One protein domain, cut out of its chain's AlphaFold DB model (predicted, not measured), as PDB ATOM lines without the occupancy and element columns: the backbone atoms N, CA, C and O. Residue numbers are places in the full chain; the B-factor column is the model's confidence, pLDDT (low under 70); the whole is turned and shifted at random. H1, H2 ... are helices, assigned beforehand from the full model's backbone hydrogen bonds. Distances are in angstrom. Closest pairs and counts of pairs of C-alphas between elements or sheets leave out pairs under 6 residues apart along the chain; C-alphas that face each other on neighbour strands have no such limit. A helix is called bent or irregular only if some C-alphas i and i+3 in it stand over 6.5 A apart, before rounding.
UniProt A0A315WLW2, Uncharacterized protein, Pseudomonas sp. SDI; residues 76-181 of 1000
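What this domain is: This is residues 76 to 181 of the 1000 residues of an uncharacterized protein of Pseudomonas sp. SDI (UniProt A0A315WLW2). Picture an open frame with the arm H1a as its base: at one end the bent helix H1 turns a corner into H1b, which makes a helical hairpin with H2, and near the other end H3 points away, leaving a gap between H3 and the hairpin. The last residues of H2 pack on H1a, while H3 touches no helix and is joined to H2 by the long unnamed stretch of residues 140 to 160. There are 106 residues printed, with three named helices in the order H1, H2, H3 and no named strand, and the class is all helix. The whole is loose, with a radius of gyration of the C-alphas of 16.1 A and spans of 45 by 40 by 26 A.

Where its parts are: Begin with the longest helix, H1, residues 83 to 114, and find its first C-alpha, 83, at (6.369, 10.635, 76.783). By its hydrogen bonds it was assigned as one helix, but it is bent: C-alphas 96 and 99 are 8.3 A apart. Its arm H1a, residues 83 to 96, is 20.1 A long, and its arm H1b, residues 99 to 114, is 22.9 A long. Look next at C-alpha 118, at (22.691, 22.110, 99.274), where H2 begins; it takes residues 118 to 139 and is 31.5 A long. H3 takes residues 161 to 175, is 21.1 A long and ends at C-alpha 175, at (-3.176, 24.714, 93.390).

How they stand to each other: Start at the bend, where the lines of H1a and H1b are about perpendicular, at 86 degrees. H1b and H2 form a helical hairpin: they touch, closest at the C-alphas of Leu 108 and Tyr 124, 5.1 A apart, and run opposite ways at a shallow tilt of 24 degrees. With residues 131 to 139 alone, H2 touches H1a; the closest C-alphas are those of Ala 91 and Ser 138, 4.2 A apart, and the lines are about perpendicular at 83 degrees. Now look at Cys 86 and Asn 161, whose C-alphas, 6.7 A apart, are the closest of H1a and H3; these two are close but not clearly touching, at a steep tilt of 41 degrees, opposite ways. H3 is apart from both H1b and H2. In H1a, H1b, H2 and H3 every O i to N i+4 pair is within hydrogen-bond range.

The domain as a whole: The two C-alphas farthest apart are those of Ala 147 and Ala 177, at 46.0 A. The printed part has no cut. The link from H1 to H2 is tight, with 3 residues, and the link from H2 to H3 is long, with 21. Residues 114 to 119, 153 to 158 and 173 to 179 stand free. The mean pLDDT of the printed part is 87.8, and no printed residue is under 70.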
ATOM      1  N   ARG A  76      -0.336  15.093  77.879       83.94
ATOM      2  CA  ARG A  76      -0.993  14.989  76.563       83.94
ATOM      3  C   ARG A  76      -1.239  16.348  75.917       83.94
ATOM      4  O   ARG A  76      -1.495  16.407  74.718       83.94
ATOM      5  N   ILE A  77      -1.216  17.415  76.714       84.69
ATOM      6  CA  ILE A  77      -1.558  18.777  76.293       84.69
ATOM      7  C   ILE A  77      -0.291  19.567  75.954       84.69
ATOM      8  O   ILE A  77      -0.276  20.300  74.969       84.69
ATOM      9  N   ILE A  78       0.781  19.395  76.732       89.06
ATOM     10  CA  ILE A  78       2.073  20.043  76.493       89.06
ATOM     11  C   ILE A  78       2.974  19.080  75.728       89.06
ATOM     12  O   ILE A  78       3.406  18.064  76.269       89.06
ATOM     13  N   GLY A  79       3.289  19.420  74.474       87.31
ATOM     14  CA  GLY A  79       4.086  18.563  73.588       87.31
ATOM     15  C   GLY A  79       5.448  18.173  74.168       87.31
ATOM     16  O   GLY A  79       5.877  17.036  74.006       87.31
ATOM     17  N   GLU A  80       6.088  19.076  74.913       89.31
ATOM     18  CA  GLU A  80       7.374  18.859  75.596       89.31
ATOM     19  C   GLU A  80       7.312  17.767  76.675       89.31
ATOM     20  O   GLU A  80       8.324  17.142  76.998       89.31
ATOM     21  N   LEU A  81       6.123  17.521  77.231       90.31
ATOM     22  CA  LEU A  81       5.876  16.531  78.278       90.31
ATOM     23  C   LEU A  81       5.327  15.212  77.732       90.31
ATOM     24  O   LEU A  81       5.204  14.251  78.491       90.31
ATOM     25  N   GLU A  82       5.045  15.133  76.429       91.69
ATOM     26  CA  GLU A  82       4.561  13.903  75.811       91.69
ATOM     27  C   GLU A  82       5.644  12.814  75.907       91.69
ATOM     28  O   GLU A  82       6.783  13.042  75.487       91.69
ATOM     29  N   PRO A  83       5.343  11.623  76.461       88.19
ATOM     30  CA  PRO A  83       6.369  10.635  76.783       88.19
ATOM     31  C   PRO A  83       7.263  10.219  75.606       88.19
ATOM     32  O   PRO A  83       8.473  10.046  75.792       88.19
ATOM     33  N   ALA A  84       6.714  10.057  74.396       87.81
ATOM     34  CA  ALA A  84       7.498   9.655  73.229       87.81
ATOM     35  C   ALA A  84       8.414  10.786  72.725       87.81
ATOM     36  O   ALA A  84       9.590  10.537  72.434       87.81
ATOM     37  N   VAL A  85       7.923  12.025  72.687       88.00
ATOM     38  CA  VAL A  85       8.696  13.241  72.396       88.00
ATOM     39  C   VAL A  85       9.812  13.412  73.417       88.00
ATOM     40  O   VAL A  85      10.972  13.568  73.033       88.00
ATOM     41  N   CYS A  86       9.485  13.332  74.708       87.00
ATOM     42  CA  CYS A  86      10.429  13.493  75.807       87.00
ATOM     43  C   CYS A  86      11.573  12.479  75.699       87.00
ATOM     44  O   CYS A  86      12.752  12.839  75.762       87.00
ATOM     45  N   LYS A  87      11.227  11.204  75.472       88.75
ATOM     46  CA  LYS A  87      12.199  10.125  75.267       88.75
ATOM     47  C   LYS A  87      13.089  10.398  74.052       88.75
ATOM     48  O   LYS A  87      14.309  10.288  74.154       88.75
ATOM     49  N   ARG A  88      12.501  10.792  72.921       88.94
ATOM     50  CA  ARG A  88      13.241  11.094  71.687       88.94
ATOM     51  C   ARG A  88      14.181  12.286  71.858       88.94
ATOM     52  O   ARG A  88      15.332  12.201  71.441       88.94
ATOM     53  N   ALA A  89      13.731  13.363  72.497       88.25
ATOM     54  CA  ALA A  89      14.548  14.542  72.771       88.25
ATOM     55  C   ALA A  89      15.758  14.194  73.653       88.25
ATOM     56  O   ALA A  89      16.888  14.530  73.303       88.25
ATOM     57  N   LYS A  90      15.544  13.432  74.736       89.38
ATOM     58  CA  LYS A  90      16.619  12.946  75.622       89.38
ATOM     59  C   LYS A  90      17.617  12.041  74.889       89.38
ATOM     60  O   LYS A  90      18.822  12.157  75.108       89.38
ATOM     61  N   ALA A  91      17.136  11.169  74.001       90.94
ATOM     62  CA  ALA A  91      17.992  10.304  73.192       90.94
ATOM     63  C   ALA A  91      18.856  11.104  72.201       90.94
ATOM     64  O   ALA A  91      20.061  10.868  72.109       90.94
ATOM     65  N   VAL A  92      18.271  12.083  71.497       89.56
ATOM     66  CA  VAL A  92      19.004  12.954  70.562       89.56
ATOM     67  C   VAL A  92      20.039  13.813  71.299       89.56
ATOM     68  O   VAL A  92      21.183  13.894  70.848       89.56
ATOM     69  N   ASP A  93      19.682  14.409  72.442       87.56
ATOM     70  CA  ASP A  93      20.630  15.184  73.256       87.56
ATOM     71  C   ASP A  93      21.801  14.318  73.731       87.56
ATOM     72  O   ASP A  93      22.955  14.720  73.607       87.56
ATOM     73  N   HIS A  94      21.546  13.088  74.185       90.06
ATOM     74  CA  HIS A  94      22.621  12.187  74.593       90.06
ATOM     75  C   HIS A  94      23.550  11.808  73.428       90.06
ATOM     76  O   HIS A  94      24.768  11.789  73.609       90.06
ATOM     77  N   GLN A  95      23.013  11.559  72.229       89.69
ATOM     78  CA  GLN A  95      23.822  11.270  71.037       89.69
ATOM     79  C   GLN A  95      24.719  12.452  70.634       89.69
ATOM     80  O   GLN A  95      25.850  12.245  70.199       89.69
ATOM     81  N   ARG A  96      24.238  13.692  70.788       89.25
ATOM     82  CA  ARG A  96      24.988  14.908  70.420       89.25
ATOM     83  C   ARG A  96      25.951  15.375  71.517       89.25
ATOM     84  O   ARG A  96      27.080  15.754  71.221       89.25
ATOM     85  N   ASN A  97      25.512  15.332  72.773       89.31
ATOM     86  CA  ASN A  97      26.133  16.027  73.904       89.31
ATOM     87  C   ASN A  97      26.501  15.106  75.080       89.31
ATOM     88  O   ASN A  97      27.014  15.590  76.090       89.31
ATOM     89  N   GLY A  98      26.280  13.790  74.992       88.25
ATOM     90  CA  GLY A  98      26.438  12.860  76.117       88.25
ATOM     91  C   GLY A  98      27.811  12.924  76.796       88.25
ATOM     92  O   GLY A  98      27.899  12.952  78.024       88.25
ATOM     93  N   GLU A  99      28.892  13.029  76.020       89.06
ATOM     94  CA  GLU A  99      30.245  13.144  76.574       89.06
ATOM     95  C   GLU A  99      30.467  14.482  77.298       89.06
ATOM     96  O   GLU A  99      31.011  14.507  78.406       89.06
ATOM     97  N   ALA A 100      29.980  15.586  76.726       90.44
ATOM     98  CA  ALA A 100      30.036  16.904  77.353       90.44
ATOM     99  C   ALA A 100      29.210  16.944  78.652       90.44
ATOM    100  O   ALA A 100      29.695  17.428  79.680       90.44
ATOM    101  N   ASN A 101      28.011  16.356  78.643       89.81
ATOM    102  CA  ASN A 101      27.133  16.246  79.808       89.81
ATOM    103  C   ASN A 101      27.800  15.438  80.932       89.81
ATOM    104  O   ASN A 101      27.808  15.870  82.088       89.81
ATOM    105  N   ARG A 102      28.474  14.328  80.597       91.44
ATOM    106  CA  ARG A 102      29.255  13.534  81.559       91.44
ATOM    107  C   ARG A 102      30.409  14.329  82.168       91.44
ATOM    108  O   ARG A 102      30.651  14.272  83.374       91.44
ATOM    109  N   GLN A 103      31.142  15.075  81.344       91.62
ATOM    110  CA  GLN A 103      32.230  15.929  81.822       91.62
ATOM    111  C   GLN A 103      31.711  17.047  82.737       91.62
ATOM    112  O   GLN A 103      32.362  17.368  83.733       91.62
ATOM    113  N   ASN A 104      30.542  17.617  82.437       90.94
ATOM    114  CA  ASN A 104      29.905  18.624  83.280       90.94
ATOM    115  C   ASN A 104      29.492  18.050  84.647       90.94
ATOM    116  O   ASN A 104      29.845  18.625  85.676       90.94
ATOM    117  N   ALA A 105      28.851  16.877  84.671       91.62
ATOM    118  CA  ALA A 105      28.517  16.178  85.915       91.62
ATOM    119  C   ALA A 105      29.772  15.900  86.766       91.62
ATOM    120  O   ALA A 105      29.790  16.176  87.966       91.62
ATOM    121  N   ASN A 106      30.879  15.479  86.142       92.19
ATOM    122  CA  ASN A 106      32.159  15.284  86.834       92.19
ATOM    123  C   ASN A 106      32.730  16.583  87.434       92.19
ATOM    124  O   ASN A 106      33.282  16.560  88.535       92.19
ATOM    125  N   LYS A 107      32.596  17.726  86.746       93.00
ATOM    126  CA  LYS A 107      33.007  19.038  87.283       93.00
ATOM    127  C   LYS A 107      32.139  19.453  88.472       93.00
ATOM    128  O   LYS A 107      32.670  19.943  89.468       93.00
ATOM    129  N   LEU A 108      30.826  19.241  88.393       92.56
ATOM    130  CA  LEU A 108      29.901  19.519  89.496       92.56
ATOM    131  C   LEU A 108      30.195  18.626  90.708       92.56
ATOM    132  O   LEU A 108      30.260  19.129  91.827       92.56
ATOM    133  N   ARG A 109      30.527  17.349  90.489       92.69
ATOM    134  CA  ARG A 109      30.997  16.439  91.543       92.69
ATOM    135  C   ARG A 109      32.230  16.974  92.266       92.69
ATOM    136  O   ARG A 109      32.283  16.959  93.492       92.69
ATOM    137  N   GLN A 110      33.225  17.462  91.522       92.81
ATOM    138  CA  GLN A 110      34.426  18.063  92.116       92.81
ATOM    139  C   GLN A 110      34.083  19.305  92.950       92.81
ATOM    140  O   GLN A 110      34.643  19.476  94.032       92.81
ATOM    141  N   ARG A 111      33.127  20.130  92.495       91.00
ATOM    142  CA  ARG A 111      32.639  21.281  93.271       91.00
ATOM    143  C   ARG A 111      31.981  20.852  94.576       91.00
ATOM    144  O   ARG A 111      32.336  21.416  95.603       91.00
ATOM    145  N   VAL A 112      31.124  19.829  94.557       94.69
ATOM    146  CA  VAL A 112      30.509  19.259  95.771       94.69
ATOM    147  C   VAL A 112      31.569  18.764  96.754       94.69
ATOM    148  O   VAL A 112      31.482  19.055  97.941       94.69
ATOM    149  N   VAL A 113      32.604  18.070  96.265       92.69
ATOM    150  CA  VAL A 113      33.717  17.597  97.108       92.69
ATOM    151  C   VAL A 113      34.498  18.765  97.720       92.69
ATOM    152  O   VAL A 113      34.924  18.678  98.868       92.69
ATOM    153  N   SER A 114      34.688  19.858  96.975       92.00
ATOM    154  CA  SER A 114      35.437  21.032  97.446       92.00
ATOM    155  C   SER A 114      34.632  21.988  98.338       92.00
ATOM    156  O   SER A 114      35.209  22.631  99.211       92.00
ATOM    157  N   ASN A 115      33.322  22.104  98.112       92.25
ATOM    158  CA  ASN A 115      32.415  23.017  98.803       92.25
ATOM    159  C   ASN A 115      30.993  22.417  98.834       92.25
ATOM    160  O   ASN A 115      30.169  22.726  97.961       92.25
ATOM    161  N   PRO A 116      30.706  21.530  99.802       88.75
ATOM    162  CA  PRO A 116      29.407  20.887  99.914       88.75
ATOM    163  C   PRO A 116      28.371  21.886 100.444       88.75
ATOM    164  O   PRO A 116      28.311  22.173 101.636       88.75
ATOM    165  N   SER A 117      27.553  22.410  99.534       92.81
ATOM    166  CA  SER A 117      26.339  23.176  99.827       92.81
ATOM    167  C   SER A 117      25.131  22.464  99.225       92.81
ATOM    168  O   SER A 117      25.273  21.747  98.232       92.81
ATOM    169  N   ASP A 118      23.941  22.695  99.782       88.44
ATOM    170  CA  ASP A 118      22.691  22.110  99.274       88.44
ATOM    171  C   ASP A 118      22.468  22.438  97.789       88.44
ATOM    172  O   ASP A 118      22.024  21.595  97.012       88.44
ATOM    173  N   GLU A 119      22.867  23.639  97.369       89.69
ATOM    174  CA  GLU A 119      22.820  24.081  95.975       89.69
ATOM    175  C   GLU A 119      23.751  23.258  95.068       89.69
ATOM    176  O   GLU A 119      23.324  22.762  94.025       89.69
ATOM    177  N   ASN A 120      25.007  23.048  95.476       88.88
ATOM    178  CA  ASN A 120      25.972  22.275  94.691       88.88
ATOM    179  C   ASN A 120      25.592  20.791  94.625       88.88
ATOM    180  O   ASN A 120      25.753  20.161  93.579       88.88
ATOM    181  N   VAL A 121      25.093  20.233  95.734       89.44
ATOM    182  CA  VAL A 121      24.636  18.837  95.808       89.44
ATOM    183  C   VAL A 121      23.447  18.624  94.879       89.44
ATOM    184  O   VAL A 121      23.454  17.670  94.101       89.44
ATOM    185  N   LYS A 122      22.472  19.540  94.900       87.00
ATOM    186  CA  LYS A 122      21.314  19.492  94.006       87.00
ATOM    187  C   LYS A 122      21.728  19.601  92.537       87.00
ATOM    188  O   LYS A 122      21.368  18.738  91.747       87.00
ATOM    189  N   ALA A 123      22.569  20.576  92.187       86.56
ATOM    190  CA  ALA A 123      23.041  20.757  90.812       86.56
ATOM    191  C   ALA A 123      23.794  19.529  90.267       86.56
ATOM    192  O   ALA A 123      23.628  19.168  89.103       86.56
ATOM    193  N   TYR A 124      24.620  18.875  91.093       91.69
ATOM    194  CA  TYR A 124      25.283  17.625  90.711       91.69
ATOM    195  C   TYR A 124      24.289  16.470  90.541       91.69
ATOM    196  O   TYR A 124      24.350  15.773  89.529       91.69
ATOM    197  N   SER A 125      23.373  16.289  91.497       89.50
ATOM    198  CA  SER A 125      22.349  15.240  91.446       89.50
ATOM    199  C   SER A 125      21.486  15.360  90.189       89.50
ATOM    200  O   SER A 125      21.316  14.380  89.467       89.50
ATOM    201  N   ASP A 126      21.004  16.565  89.878       86.19
ATOM    202  CA  ASP A 126      20.181  16.831  88.695       86.19
ATOM    203  C   ASP A 126      20.954  16.544  87.390       86.19
ATOM    204  O   ASP A 126      20.399  16.020  86.420       86.19
ATOM    205  N   ALA A 127      22.260  16.844  87.366       88.25
ATOM    206  CA  ALA A 127      23.123  16.572  86.219       88.25
ATOM    207  C   ALA A 127      23.382  15.071  85.997       88.25
ATOM    208  O   ALA A 127      23.399  14.636  84.844       88.25
ATOM    209  N   GLU A 128      23.571  14.277  87.057       90.25
ATOM    210  CA  GLU A 128      23.703  12.816  86.923       90.25
ATOM    211  C   GLU A 128      22.400  12.158  86.492       90.25
ATOM    212  O   GLU A 128      22.410  11.397  85.526       90.25
ATOM    213  N   VAL A 129      21.282  12.508  87.137       88.69
ATOM    214  CA  VAL A 129      19.963  11.969  86.780       88.69
ATOM    215  C   VAL A 129      19.678  12.223  85.304       88.69
ATOM    216  O   VAL A 129      19.352  11.294  84.570       88.69
ATOM    217  N   SER A 130      19.901  13.447  84.814       85.06
ATOM    218  CA  SER A 130      19.668  13.713  83.398       85.06
ATOM    219  C   SER A 130      20.634  12.987  82.461       85.06
ATOM    220  O   SER A 130      20.236  12.663  81.339       85.06
ATOM    221  N   TYR A 131      21.894  12.779  82.852       91.06
ATOM    222  CA  TYR A 131      22.837  12.023  82.027       91.06
ATOM    223  C   TYR A 131      22.389  10.563  81.892       91.06
ATOM    224  O   TYR A 131      22.383  10.028  80.779       91.06
ATOM    225  N   ASP A 132      21.976   9.942  82.996       90.38
ATOM    226  CA  ASP A 132      21.503   8.559  83.008       90.38
ATOM    227  C   ASP A 132      20.179   8.385  82.267       90.38
ATOM    228  O   ASP A 132      20.046   7.446  81.483       90.38
ATOM    229  N   GLU A 133      19.235   9.314  82.427       88.62
ATOM    230  CA  GLU A 133      17.988   9.315  81.658       88.62
ATOM    231  C   GLU A 133      18.242   9.456  80.151       88.62
ATOM    232  O   GLU A 133      17.624   8.748  79.355       88.62
ATOM    233  N   GLY A 134      19.170  10.330  79.743       89.12
ATOM    234  CA  GLY A 134      19.571  10.479  78.339       89.12
ATOM    235  C   GLY A 134      20.230   9.217  77.782       89.12
ATOM    236  O   GLY A 134      19.897   8.772  76.681       89.12
ATOM    237  N   ARG A 135      21.115   8.591  78.568       92.06
ATOM    238  CA  ARG A 135      21.761   7.321  78.214       92.06
ATOM    239  C   ARG A 135      20.730   6.209  78.043       92.06
ATOM    240  O   ARG A 135      20.732   5.530  77.021       92.06
ATOM    241  N   GLN A 136      19.822   6.054  79.003       93.06
ATOM    242  CA  GLN A 136      18.769   5.042  78.962       93.06
ATOM    243  C   GLN A 136      17.800   5.275  77.793       93.06
ATOM    244  O   GLN A 136      17.428   4.327  77.107       93.06
ATOM    245  N   ALA A 137      17.415   6.526  77.525       90.31
ATOM    246  CA  ALA A 137      16.557   6.867  76.392       90.31
ATOM    247  C   ALA A 137      17.217   6.530  75.042       90.31
ATOM    248  O   ALA A 137      16.542   6.007  74.150       90.31
ATOM    249  N   SER A 138      18.525   6.778  74.919       90.44
ATOM    250  CA  SER A 138      19.342   6.413  73.756       90.44
ATOM    251  C   SER A 138      19.465   4.889  73.588       90.44
ATOM    252  O   SER A 138      19.225   4.368  72.503       90.44
ATOM    253  N   GLU A 139      19.735   4.147  74.669       90.69
ATOM    254  CA  GLU A 139      19.800   2.673  74.657       90.69
ATOM    255  C   GLU A 139      18.467   2.030  74.242       90.69
ATOM    256  O   GLU A 139      18.445   1.005  73.563       90.69
ATOM    257  N   GLN A 140      17.347   2.641  74.631       90.19
ATOM    258  CA  GLN A 140      16.004   2.175  74.290       90.19
ATOM    259  C   GLN A 140      15.504   2.644  72.912       90.19
ATOM    260  O   GLN A 140      14.351   2.351  72.583       90.19
ATOM    261  N   SER A 141      16.311   3.398  72.158       88.44
ATOM    262  CA  SER A 141      15.949   3.966  70.848       88.44
ATOM    263  C   SER A 141      17.154   3.914  69.880       88.44
ATOM    264  O   SER A 141      17.672   4.961  69.481       88.44
ATOM    265  N   PRO A 142      17.665   2.712  69.536       83.94
ATOM    266  CA  PRO A 142      18.906   2.536  68.766       83.94
ATOM    267  C   PRO A 142      18.856   3.104  67.337       83.94
ATOM    268  O   PRO A 142      19.896   3.326  66.722       83.94
ATOM    269  N   GLU A 143      17.662   3.336  66.797       86.31
ATOM    270  CA  GLU A 143      17.429   3.991  65.511       86.31
ATOM    271  C   GLU A 143      17.773   5.491  65.509       86.31
ATOM    272  O   GLU A 143      17.962   6.077  64.441       86.31
ATOM    273  N   ILE A 144      17.867   6.124  66.686       86.19
ATOM    274  CA  ILE A 144      18.189   7.546  66.817       86.19
ATOM    275  C   ILE A 144      19.697   7.748  66.662       86.19
ATOM    276  O   ILE A 144      20.513   7.247  67.432       86.19
ATOM    277  N   THR A 145      20.058   8.557  65.673       83.19
ATOM    278  CA  THR A 145      21.443   8.924  65.353       83.19
ATOM    279  C   THR A 145      21.699  10.408  65.612       83.19
ATOM    280  O   THR A 145      20.766  11.197  65.763       83.19
ATOM    281  N   VAL A 146      22.969  10.826  65.585       78.62
ATOM    282  CA  VAL A 146      23.378  12.245  65.695       78.62
ATOM    283  C   VAL A 146      22.659  13.142  64.671       78.62
ATOM    284  O   VAL A 146      22.322  14.285  64.982       78.62
ATOM    285  N   ALA A 147      22.379  12.606  63.477       74.00
ATOM    286  CA  ALA A 147      21.702  13.298  62.378       74.00
ATOM    287  C   ALA A 147      20.166  13.327  62.503       74.00
ATOM    288  O   ALA A 147      19.494  13.909  61.656       74.00
ATOM    289  N   SER A 148      19.588  12.696  63.531       80.25
ATOM    290  CA  SER A 148      18.136  12.705  63.731       80.25
ATOM    291  C   SER A 148      17.642  14.108  64.119       80.25
ATOM    292  O   SER A 148      18.329  14.796  64.883       80.25
ATOM    293  N   PRO A 149      16.464  14.539  63.624       79.69
ATOM    294  CA  PRO A 149      15.904  15.850  63.942       79.69
ATOM    295  C   PRO A 149      15.474  15.915  65.409       79.69
ATOM    296  O   PRO A 149      14.978  14.922  65.962       79.69
ATOM    297  N   VAL A 150      15.656  17.084  66.025       83.62
ATOM    298  CA  VAL A 150      15.234  17.318  67.410       83.62
ATOM    299  C   VAL A 150      13.721  17.566  67.419       83.62
ATOM    300  O   VAL A 150      13.214  18.289  66.560       83.62
ATOM    301  N   PRO A 151      12.951  16.978  68.347       86.62
ATOM    302  CA  PRO A 151      11.560  17.380  68.530       86.62
ATOM    303  C   PRO A 151      11.456  18.873  68.882       86.62
ATOM    304  O   PRO A 151      12.290  19.385  69.621       86.62
ATOM    305  N   GLY A 152      10.453  19.567  68.343       85.44
ATOM    306  CA  GLY A 152      10.233  20.993  68.623       85.44
ATOM    307  C   GLY A 152      11.139  21.965  67.862       85.44
ATOM    308  O   GLY A 152      10.969  23.168  67.984       85.44
ATOM    309  N   GLU A 153      12.062  21.485  67.023       86.06
ATOM    310  CA  GLU A 153      13.019  22.330  66.281       86.06
ATOM    311  C   GLU A 153      12.387  23.202  65.175       86.06
ATOM    312  O   GLU A 153      13.105  23.885  64.447       86.06
ATOM    313  N   TRP A 154      11.069  23.092  64.993       86.81
ATOM    314  CA  TRP A 154      10.236  23.934  64.134       86.81
ATOM    315  C   TRP A 154       9.692  25.166  64.877       86.81
ATOM    316  O   TRP A 154       9.313  26.139  64.236       86.81
ATOM    317  N   SER A 155       9.661  25.131  66.212       90.00
ATOM    318  CA  SER A 155       9.156  26.212  67.057       90.00
ATOM    319  C   SER A 155      10.162  27.359  67.123       90.00
ATOM    320  O   SER A 155      11.363  27.136  67.284       90.00
ATOM    321  N   ALA A 156       9.673  28.595  67.049       88.94
ATOM    322  CA  ALA A 156      10.478  29.799  67.237       88.94
ATOM    323  C   ALA A 156      10.999  29.923  68.679       88.94
ATOM    324  O   ALA A 156      12.009  30.588  68.925       88.94
ATOM    325  N   VAL A 157      10.319  29.274  69.631       88.00
ATOM    326  CA  VAL A 157      10.768  29.127  71.019       88.00
ATOM    327  C   VAL A 157      11.354  27.725  71.204       88.00
ATOM    328  O   VAL A 157      10.649  26.743  70.958       88.00
ATOM    329  N   PRO A 158      12.620  27.597  71.640       84.38
ATOM    330  CA  PRO A 158      13.221  26.296  71.896       84.38
ATOM    331  C   PRO A 158      12.409  25.510  72.921       84.38
ATOM    332  O   PRO A 158      12.081  26.041  73.981       84.38
ATOM    333  N   TRP A 159      12.123  24.248  72.611       87.38
ATOM    334  CA  TRP A 159      11.434  23.367  73.544       87.38
ATOM    335  C   TRP A 159      12.337  23.007  74.725       87.38
ATOM    336  O   TRP A 159      13.482  22.587  74.526       87.38
ATOM    337  N   ASP A 160      11.811  23.122  75.945       84.62
ATOM    338  CA  ASP A 160      12.502  22.727  77.175       84.62
ATOM    339  C   ASP A 160      11.600  21.873  78.071       84.62
ATOM    340  O   ASP A 160      10.865  22.339  78.946       84.62
ATOM    341  N   ASN A 161      11.745  20.561  77.899       84.19
ATOM    342  CA  ASN A 161      11.008  19.559  78.660       84.19
ATOM    343  C   ASN A 161      11.205  19.689  80.181       84.19
ATOM    344  O   ASN A 161      10.331  19.288  80.950       84.19
ATOM    345  N   ARG A 162      12.351  20.206  80.649       80.00
ATOM    346  CA  ARG A 162      12.607  20.353  82.089       80.00
ATOM    347  C   ARG A 162      11.887  21.563  82.647       80.00
ATOM    348  O   ARG A 162      11.358  21.485  83.755       80.00
ATOM    349  N   ASP A 163      11.884  22.666  81.915       84.69
ATOM    350  CA  ASP A 163      11.179  23.879  82.322       84.69
ATOM    351  C   ASP A 163       9.675  23.638  82.335       84.69
ATOM    352  O   ASP A 163       9.026  23.952  83.334       84.69
ATOM    353  N   ALA A 164       9.156  22.945  81.322       89.31
ATOM    354  CA  ALA A 164       7.769  22.498  81.269       89.31
ATOM    355  C   ALA A 164       7.392  21.604  82.459       89.31
ATOM    356  O   ALA A 164       6.358  21.808  83.098       89.31
ATOM    357  N   ALA A 165       8.248  20.636  82.809       86.88
ATOM    358  CA  ALA A 165       7.985  19.717  83.917       86.88
ATOM    359  C   ALA A 165       8.026  20.442  85.268       86.88
ATOM    360  O   ALA A 165       7.177  20.214  86.132       86.88
ATOM    361  N   ARG A 166       8.988  21.358  85.445       87.25
ATOM    362  CA  ARG A 166       9.076  22.206  86.641       87.25
ATOM    363  C   ARG A 166       7.874  23.127  86.764       87.25
ATOM    364  O   ARG A 166       7.351  23.269  87.865       87.25
ATOM    365  N   TRP A 167       7.436  23.729  85.665       91.31
ATOM    366  CA  TRP A 167       6.234  24.551  85.626       91.31
ATOM    367  C   TRP A 167       4.998  23.733  86.013       91.31
ATOM    368  O   TRP A 167       4.246  24.150  86.890       91.31
ATOM    369  N   ALA A 168       4.829  22.533  85.451       90.38
ATOM    370  CA  ALA A 168       3.693  21.675  85.766       90.38
ATOM    371  C   ALA A 168       3.661  21.280  87.254       90.38
ATOM    372  O   ALA A 168       2.609  21.320  87.894       90.38
ATOM    373  N   GLU A 169       4.819  20.956  87.829       88.75
ATOM    374  CA  GLU A 169       4.946  20.653  89.255       88.75
ATOM    375  C   GLU A 169       4.667  21.884  90.136       88.75
ATOM    376  O   GLU A 169       3.968  21.785  91.143       88.75
ATOM    377  N   GLN A 170       5.137  23.068  89.734       89.50
ATOM    378  CA  GLN A 170       4.818  24.321  90.425       89.50
ATOM    379  C   GLN A 170       3.317  24.615  90.414       89.50
ATOM    380  O   GLN A 170       2.784  25.026  91.442       89.50
ATOM    381  N   VAL A 171       2.621  24.376  89.297       87.25
ATOM    382  CA  VAL A 171       1.162  24.545  89.209       87.25
ATOM    383  C   VAL A 171       0.446  23.607  90.183       87.25
ATOM    384  O   VAL A 171      -0.448  24.053  90.900       87.25
ATOM    385  N   ARG A 172       0.874  22.339  90.287       87.81
ATOM    386  CA  ARG A 172       0.321  21.386  91.271       87.81
ATOM    387  C   ARG A 172       0.522  21.868  92.704       87.81
ATOM    388  O   ARG A 172      -0.406  21.814  93.503       87.81
ATOM    389  N   GLN A 173       1.711  22.376  93.018       85.81
ATOM    390  CA  GLN A 173       2.027  22.895  94.351       85.81
ATOM    391  C   GLN A 173       1.237  24.166  94.686       85.81
ATOM    392  O   GLN A 173       0.806  24.336  95.822       85.81
ATOM    393  N   GLN A 174       1.039  25.056  93.711       85.50
ATOM    394  CA  GLN A 174       0.290  26.305  93.887       85.50
ATOM    395  C   GLN A 174      -1.224  26.092  93.975       85.50
ATOM    396  O   GLN A 174      -1.902  26.884  94.628       85.50
ATOM    397  N   ALA A 175      -1.756  25.052  93.327       80.88
ATOM    398  CA  ALA A 175      -3.176  24.714  93.390       80.88
ATOM    399  C   ALA A 175      -3.614  24.235  94.790       80.88
ATOM    400  O   ALA A 175      -4.782  24.395  95.146       80.88
ATOM    401  N   ASP A 176      -2.685  23.713  95.600       78.31
ATOM    402  CA  ASP A 176      -2.925  23.205  96.958       78.31
ATOM    403  C   ASP A 176      -4.103  22.206  97.009       78.31
ATOM    404  O   ASP A 176      -4.020  21.126  96.426       78.31
ATOM    405  N   ALA A 177      -5.215  22.550  97.673       76.88
ATOM    406  CA  ALA A 177      -6.408  21.704  97.774       76.88
ATOM    407  C   ALA A 177      -7.389  21.845  96.588       76.88
ATOM    408  O   ALA A 177      -8.445  21.207  96.589       76.88
ATOM    409  N   LEU A 178      -7.096  22.710  95.610       76.69
ATOM    410  CA  LEU A 178      -7.948  22.965  94.445       76.69
ATOM    411  C   LEU A 178      -7.551  22.077  93.260       76.69
ATOM    412  O   LEU A 178      -6.390  21.709  93.107       76.69
ATOM    413  N   TYR A 179      -8.513  21.779  92.381       77.88
ATOM    414  CA  TYR A 179      -8.247  21.076  91.124       77.88
ATOM    415  C   TYR A 179      -7.829  22.074  90.032       77.88
ATOM    416  O   TYR A 179      -8.641  22.931  89.667       77.88
ATOM    417  N   PRO A 180      -6.598  21.990  89.492       83.50
ATOM    418  CA  PRO A 180      -6.186  22.833  88.379       83.50
ATOM    419  C   PRO A 180      -6.833  22.374  87.063       83.50
ATOM    420  O   PRO A 180      -7.006  21.183  86.805       83.50
ATOM    421  N   VAL A 181      -7.155  23.336  86.199       85.12
ATOM    422  CA  VAL A 181      -7.625  23.113  84.824       85.12
ATOM    423  C   VAL A 181      -6.862  24.029  83.878       85.12
ATOM    424  O   VAL A 181      -6.443  25.121  84.272       85.12
TER     425      VAL A 181